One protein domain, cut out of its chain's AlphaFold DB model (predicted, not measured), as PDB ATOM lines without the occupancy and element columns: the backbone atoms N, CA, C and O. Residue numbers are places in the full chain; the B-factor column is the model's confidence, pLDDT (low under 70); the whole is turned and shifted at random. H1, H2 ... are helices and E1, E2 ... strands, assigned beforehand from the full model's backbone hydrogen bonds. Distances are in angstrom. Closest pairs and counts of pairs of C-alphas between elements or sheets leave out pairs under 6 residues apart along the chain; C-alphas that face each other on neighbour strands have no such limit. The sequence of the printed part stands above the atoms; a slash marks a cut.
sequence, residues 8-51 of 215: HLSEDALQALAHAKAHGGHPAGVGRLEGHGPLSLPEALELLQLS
ATOM      1  N   HIS A   8      23.684 -75.072 157.280       88.12
ATOM      2  CA  HIS A   8      22.997 -75.625 156.122       88.12
ATOM      3  C   HIS A   8      22.567 -74.482 155.209       88.12
ATOM      4  O   HIS A   8      21.849 -73.575 155.642       88.12
ATOM      5  N   LEU A   9      23.004 -74.529 153.955       89.62
ATOM      6  CA  LEU A   9      22.652 -73.565 152.917       89.62
ATOM      7  C   LEU A   9      21.954 -74.307 151.781       89.62
ATOM      8  O   LEU A   9      22.444 -75.340 151.327       89.62
ATOM      9  N   SER A  10      20.820 -73.782 151.327       90.00
ATOM     10  CA  SER A  10      20.193 -74.258 150.097       90.00
ATOM     11  C   SER A  10      20.995 -73.813 148.872       90.00
ATOM     12  O   SER A  10      21.826 -72.902 148.944       90.00
ATOM     13  N   GLU A  11      20.711 -74.423 147.724       90.75
ATOM     14  CA  GLU A  11      21.259 -73.965 146.448       90.75
ATOM     15  C   GLU A  11      20.914 -72.489 146.189       90.75
ATOM     16  O   GLU A  11      21.809 -71.700 145.897       90.75
ATOM     17  N   ASP A  12      19.658 -72.088 146.405       91.94
ATOM     18  CA  ASP A  12      19.218 -70.693 146.265       91.94
ATOM     19  C   ASP A  12      20.036 -69.734 147.142       91.94
ATOM     20  O   ASP A  12      20.430 -68.651 146.708       91.94
ATOM     21  N   ALA A  13      20.340 -70.141 148.378       92.12
ATOM     22  CA  ALA A  13      21.159 -69.355 149.293       92.12
ATOM     23  C   ALA A  13      22.600 -69.199 148.777       92.12
ATOM     24  O   ALA A  13      23.180 -68.113 148.857       92.12
ATOM     25  N   LEU A  14      23.174 -70.260 148.203       90.25
ATOM     26  CA  LEU A  14      24.494 -70.216 147.568       90.25
ATOM     27  C   LEU A  14      24.496 -69.327 146.318       90.25
ATOM     28  O   LEU A  14      25.422 -68.534 146.132       90.25
ATOM     29  N   GLN A  15      23.455 -69.410 145.489       92.00
ATOM     30  CA  GLN A  15      23.296 -68.560 144.310       92.00
ATOM     31  C   GLN A  15      23.162 -67.081 144.703       92.00
ATOM     32  O   GLN A  15      23.814 -66.226 144.101       92.00
ATOM     33  N   ALA A  16      22.404 -66.770 145.758       92.06
ATOM     34  CA  ALA A  16      22.277 -65.411 146.280       92.06
ATOM     35  C   ALA A  16      23.618 -64.849 146.787       92.06
ATOM     36  O   ALA A  16      23.961 -63.700 146.490       92.06
ATOM     37  N   LEU A  17      24.412 -65.665 147.495       91.31
ATOM     38  CA  LEU A  17      25.774 -65.304 147.908       91.31
ATOM     39  C   LEU A  17      26.677 -65.031 146.698       91.31
ATOM     40  O   LEU A  17      27.396 -64.028 146.675       91.31
ATOM     41  N   ALA A  18      26.634 -65.896 145.683       91.19
ATOM     42  CA  ALA A  18      27.429 -65.744 144.467       91.19
ATOM     43  C   ALA A  18      27.045 -64.479 143.683       91.19
ATOM     44  O   ALA A  18      27.923 -63.730 143.248       91.19
ATOM     45  N   HIS A  19      25.745 -64.198 143.556       92.50
ATOM     46  CA  HIS A  19      25.242 -63.003 142.888       92.50
ATOM     47  C   HIS A  19      25.694 -61.722 143.601       92.50
ATOM     48  O   HIS A  19      26.233 -60.830 142.945       92.50
ATOM     49  N   ALA A  20      25.530 -61.649 144.928       91.81
ATOM     50  CA  ALA A  20      25.964 -60.505 145.732       91.81
ATOM     51  C   ALA A  20      27.482 -60.277 145.635       91.81
ATOM     52  O   ALA A  20      27.936 -59.141 145.515       91.81
ATOM     53  N   LYS A  21      28.276 -61.356 145.604       89.88
ATOM     54  CA  LYS A  21      29.730 -61.276 145.399       89.88
ATOM     55  C   LYS A  21      30.105 -60.718 144.020       89.88
ATOM     56  O   LYS A  21      31.096 -60.001 143.921       89.88
ATOM     57  N   ALA A  22      29.352 -61.054 142.972       93.75
ATOM     58  CA  ALA A  22      29.646 -60.641 141.598       93.75
ATOM     59  C   ALA A  22      29.150 -59.223 141.257       93.75
ATOM     60  O   ALA A  22      29.835 -58.498 140.540       93.75
ATOM     61  N   HIS A  23      27.983 -58.824 141.769       93.06
ATOM     62  CA  HIS A  23      27.300 -57.581 141.377       93.06
ATOM     63  C   HIS A  23      27.253 -56.525 142.491       93.06
ATOM     64  O   HIS A  23      26.765 -55.417 142.270       93.06
ATOM     65  N   GLY A  24      27.765 -56.847 143.683       85.25
ATOM     66  CA  GLY A  24      27.594 -56.032 144.880       85.25
ATOM     67  C   GLY A  24      26.194 -56.171 145.493       85.25
ATOM     68  O   GLY A  24      25.283 -56.762 144.911       85.25
ATOM     69  N   GLY A  25      26.028 -55.625 146.699       84.81
ATOM     70  CA  GLY A  25      24.782 -55.692 147.470       84.81
ATOM     71  C   GLY A  25      24.812 -56.725 148.599       84.81
ATOM     72  O   GLY A  25      25.807 -57.416 148.812       84.81
ATOM     73  N   HIS A  26      23.714 -56.803 149.353       84.06
ATOM     74  CA  HIS A  26      23.571 -57.761 150.447       84.06
ATOM     75  C   HIS A  26      22.927 -59.057 149.945       84.06
ATOM     76  O   HIS A  26      21.906 -58.994 149.255       84.06
ATOM     77  N   PRO A  27      23.484 -60.231 150.289       86.94
ATOM     78  CA  PRO A  27      22.864 -61.497 149.938       86.94
ATOM     79  C   PRO A  27      21.536 -61.637 150.688       86.94
ATOM     80  O   PRO A  27      21.497 -61.596 151.916       86.94
ATOM     81  N   ALA A  28      20.446 -61.799 149.942       87.38
ATOM     82  CA  ALA A  28      19.134 -62.112 150.491       87.38
ATOM     83  C   ALA A  28      18.949 -63.633 150.529       87.38
ATOM     84  O   ALA A  28      19.265 -64.317 149.560       87.38
ATOM     85  N   GLY A  29      18.450 -64.169 151.640       91.06
ATOM     86  CA  GLY A  29      18.222 -65.605 151.796       91.06
ATOM     87  C   GLY A  29      18.323 -66.056 153.246       91.06
ATOM     88  O   GLY A  29      18.626 -65.258 154.137       91.06
ATOM     89  N   VAL A  30      18.074 -67.345 153.464       93.50
ATOM     90  CA  VAL A  30      18.052 -67.975 154.788       93.50
ATOM     91  C   VAL A  30      18.947 -69.212 154.773       93.50
ATOM     92  O   VAL A  30      18.851 -70.042 153.872       93.50
ATOM     93  N   GLY A  31      19.815 -69.327 155.773       92.94
ATOM     94  CA  GLY A  31      20.492 -70.566 156.143       92.94
ATOM     95  C   GLY A  31      19.886 -71.154 157.417       92.94
ATOM     96  O   GLY A  31      19.071 -70.517 158.087       92.94
ATOM     97  N   ARG A  32      20.296 -72.367 157.788       92.00
ATOM     98  CA  ARG A  32      19.939 -72.987 159.072       92.00
ATOM     99  C   ARG A  32      21.195 -73.372 159.841       92.00
ATOM    100  O   ARG A  32      22.009 -74.141 159.343       92.00
ATOM    101  N   LEU A  33      21.317 -72.883 161.068       90.00
ATOM    102  CA  LEU A  33      22.391 -73.233 161.988       90.00
ATOM    103  C   LEU A  33      21.866 -74.297 162.948       90.00
ATOM    104  O   LEU A  33      20.838 -74.102 163.606       90.00
ATOM    105  N   GLU A  34      22.545 -75.436 163.023       85.88
ATOM    106  CA  GLU A  34      22.160 -76.491 163.961       85.88
ATOM    107  C   GLU A  34      22.138 -75.992 165.411       85.88
ATOM    108  O   GLU A  34      23.006 -75.238 165.843       85.88
ATOM    109  N   GLY A  35      21.107 -76.391 166.161       83.81
ATOM    110  CA  GLY A  35      20.890 -75.964 167.548       83.81
ATOM    111  C   GLY A  35      20.331 -74.544 167.724       83.81
ATOM    112  O   GLY A  35      19.834 -74.244 168.804       83.81
ATOM    113  N   HIS A  36      20.352 -73.699 166.687       87.25
ATOM    114  CA  HIS A  36      19.806 -72.335 166.729       87.25
ATOM    115  C   HIS A  36      18.549 -72.172 165.863       87.25
ATOM    116  O   HIS A  36      17.587 -71.528 166.273       87.25
ATOM    117  N   GLY A  37      18.521 -72.789 164.680       89.31
ATOM    118  CA  GLY A  37      17.417 -72.669 163.728       89.31
ATOM    119  C   GLY A  37      17.751 -71.749 162.548       89.31
ATOM    120  O   GLY A  37      18.920 -71.657 162.163       89.31
ATOM    121  N   PRO A  38      16.741 -71.140 161.902       93.88
ATOM    122  CA  PRO A  38      16.949 -70.313 160.717       93.88
ATOM    123  C   PRO A  38      17.682 -69.007 161.052       93.88
ATOM    124  O   PRO A  38      17.516 -68.450 162.135       93.88
ATOM    125  N   LEU A  39      18.476 -68.522 160.100       94.19
ATOM    126  CA  LEU A  39      19.198 -67.254 160.154       94.19
ATOM    127  C   LEU A  39      19.289 -66.656 158.753       94.19
ATOM    128  O   LEU A  39      19.389 -67.381 157.762       94.19
ATOM    129  N   SER A  40      19.266 -65.335 158.658       94.75
ATOM    130  CA  SER A  40      19.494 -64.652 157.390       94.75
ATOM    131  C   SER A  40      20.947 -64.824 156.925       94.75
ATOM    132  O   SER A  40      21.863 -65.034 157.724       94.75
ATOM    133  N   LEU A  41      21.186 -64.732 155.614       93.25
ATOM    134  CA  LEU A  41      22.550 -64.778 155.075       93.25
ATOM    135  C   LEU A  41      23.475 -63.675 155.625       93.25
ATOM    136  O   LEU A  41      24.635 -63.990 155.894       93.25
ATOM    137  N   PRO A  42      23.022 -62.424 155.846       92.38
ATOM    138  CA  PRO A  42      23.828 -61.416 156.529       92.38
ATOM    139  C   PRO A  42      24.239 -61.831 157.947       92.38
ATOM    140  O   PRO A  42      25.426 -61.778 158.256       92.38
ATOM    141  N   GLU A  43      23.311 -62.338 158.766       92.06
ATOM    142  CA  GLU A  43      23.624 -62.831 160.121       92.06
ATOM    143  C   GLU A  43      24.619 -64.000 160.083       92.06
ATOM    144  O   GLU A  43      25.550 -64.065 160.888       92.06
ATOM    145  N   ALA A  44      24.468 -64.913 159.116       90.44
ATOM    146  CA  ALA A  44      25.401 -66.021 158.926       90.44
ATOM    147  C   ALA A  44      26.815 -65.520 158.602       90.44
ATOM    148  O   ALA A  44      27.794 -66.021 159.152       90.44
ATOM    149  N   LEU A  45      26.936 -64.522 157.724       87.81
ATOM    150  CA  LEU A  45      28.224 -63.937 157.357       87.81
ATOM    151  C   LEU A  45      28.864 -63.175 158.520       87.81
ATOM    152  O   LEU A  45      30.072 -63.297 158.711       87.81
ATOM    153  N   GLU A  46      28.082 -62.434 159.305       89.31
ATOM    154  CA  GLU A  46      28.571 -61.768 160.518       89.31
ATOM    155  C   GLU A  46      29.137 -62.783 161.515       89.31
ATOM    156  O   GLU A  46      30.253 -62.608 161.999       89.31
ATOM    157  N   LEU A  47      28.435 -63.896 161.745       85.44
ATOM    158  CA  LEU A  47      28.904 -64.982 162.608       85.44
ATOM    159  C   LEU A  47      30.251 -65.555 162.135       85.44
ATOM    160  O   LEU A  47      31.162 -65.778 162.937       85.44
ATOM    161  N   LEU A  48      30.393 -65.774 160.825       83.06
ATOM    162  CA  LEU A  48      31.618 -66.305 160.221       83.06
ATOM    163  C   LEU A  48      32.793 -65.319 160.311       83.06
ATOM    164  O   LEU A  48      33.937 -65.755 160.369       83.06
ATOM    165  N   GLN A  49      32.541 -64.009 160.372       84.88
ATOM    166  CA  GLN A  49      33.592 -62.996 160.546       84.88
ATOM    167  C   GLN A  49      34.175 -62.955 161.965       84.88
ATOM    168  O   GLN A  49      35.277 -62.442 162.154       84.88
ATOM    169  N   LEU A  50      33.478 -63.507 162.964       80.75
ATOM    170  CA  LEU A  50      33.937 -63.517 164.358       80.75
ATOM    171  C   LEU A  50      35.071 -64.520 164.623       80.75
ATOM    172  O   LEU A  50      35.635 -64.531 165.719       80.75
ATOM    173  N   SER A  51      35.390 -65.400 163.671       75.94
ATOM    174  CA  SER A  51      36.328 -66.499 163.898       75.94
ATOM    175  C   SER A  51      37.094 -66.902 162.639       75.94
ATOM    176  O   SER A  51      36.722 -66.575 161.517       75.94
TER     177      SER A  51
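What this domain is: This is residues 8 to 51 of the 215 residues of an uncharacterized protein of Nocardioides sp. Soil796 (UniProt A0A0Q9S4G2). A two-stranded hairpin, E1 and E2, makes one end of a flat outline; H1 runs from beside E1 toward the other end, and H2 leaves E2 about perpendicular to H1, with residues 46 to 51 sticking out. The 44 printed residues hold H1, E1, E2 and H2 in that order, the strands antiparallel, class mixed. The whole is compact, radius of gyration of the C-alphas 10.3 A, spanning 32 by 23 by 12 A.

Where its parts are: Find E1 at residues 30 to 33 and E2 at 37 to 40. H1, residues 11 to 23, runs 18.2 A from C-alpha 11 at (21.259, -73.965, 146.448); H2, residues 41 to 49, runs 12.5 A to C-alpha 49 at (33.592, -62.996, 160.546).

How they stand to each other: In the hairpin, look for N 31 and O 39, 2.8 A apart. Residues 8 to 9 pair antiparallel with 31 to 32 of E1. The closest C-alphas of E1 and H2 are Val 30 and Leu 41, 5.5 A. H1 and H2 are close but not clearly touching: C-alphas Ala 13 and Leu 41, 7.5 A, lines at 75 degrees. H1 and E2 are apart. In H1 and H2 every O i to N i+4 pair is within hydrogen-bond range.

The domain as a whole: The farthest C-alphas, His 23 and Gly 35, are 32.6 A apart. The printed part has no cut, no link is long, and no printed residue is under 70 in pLDDT.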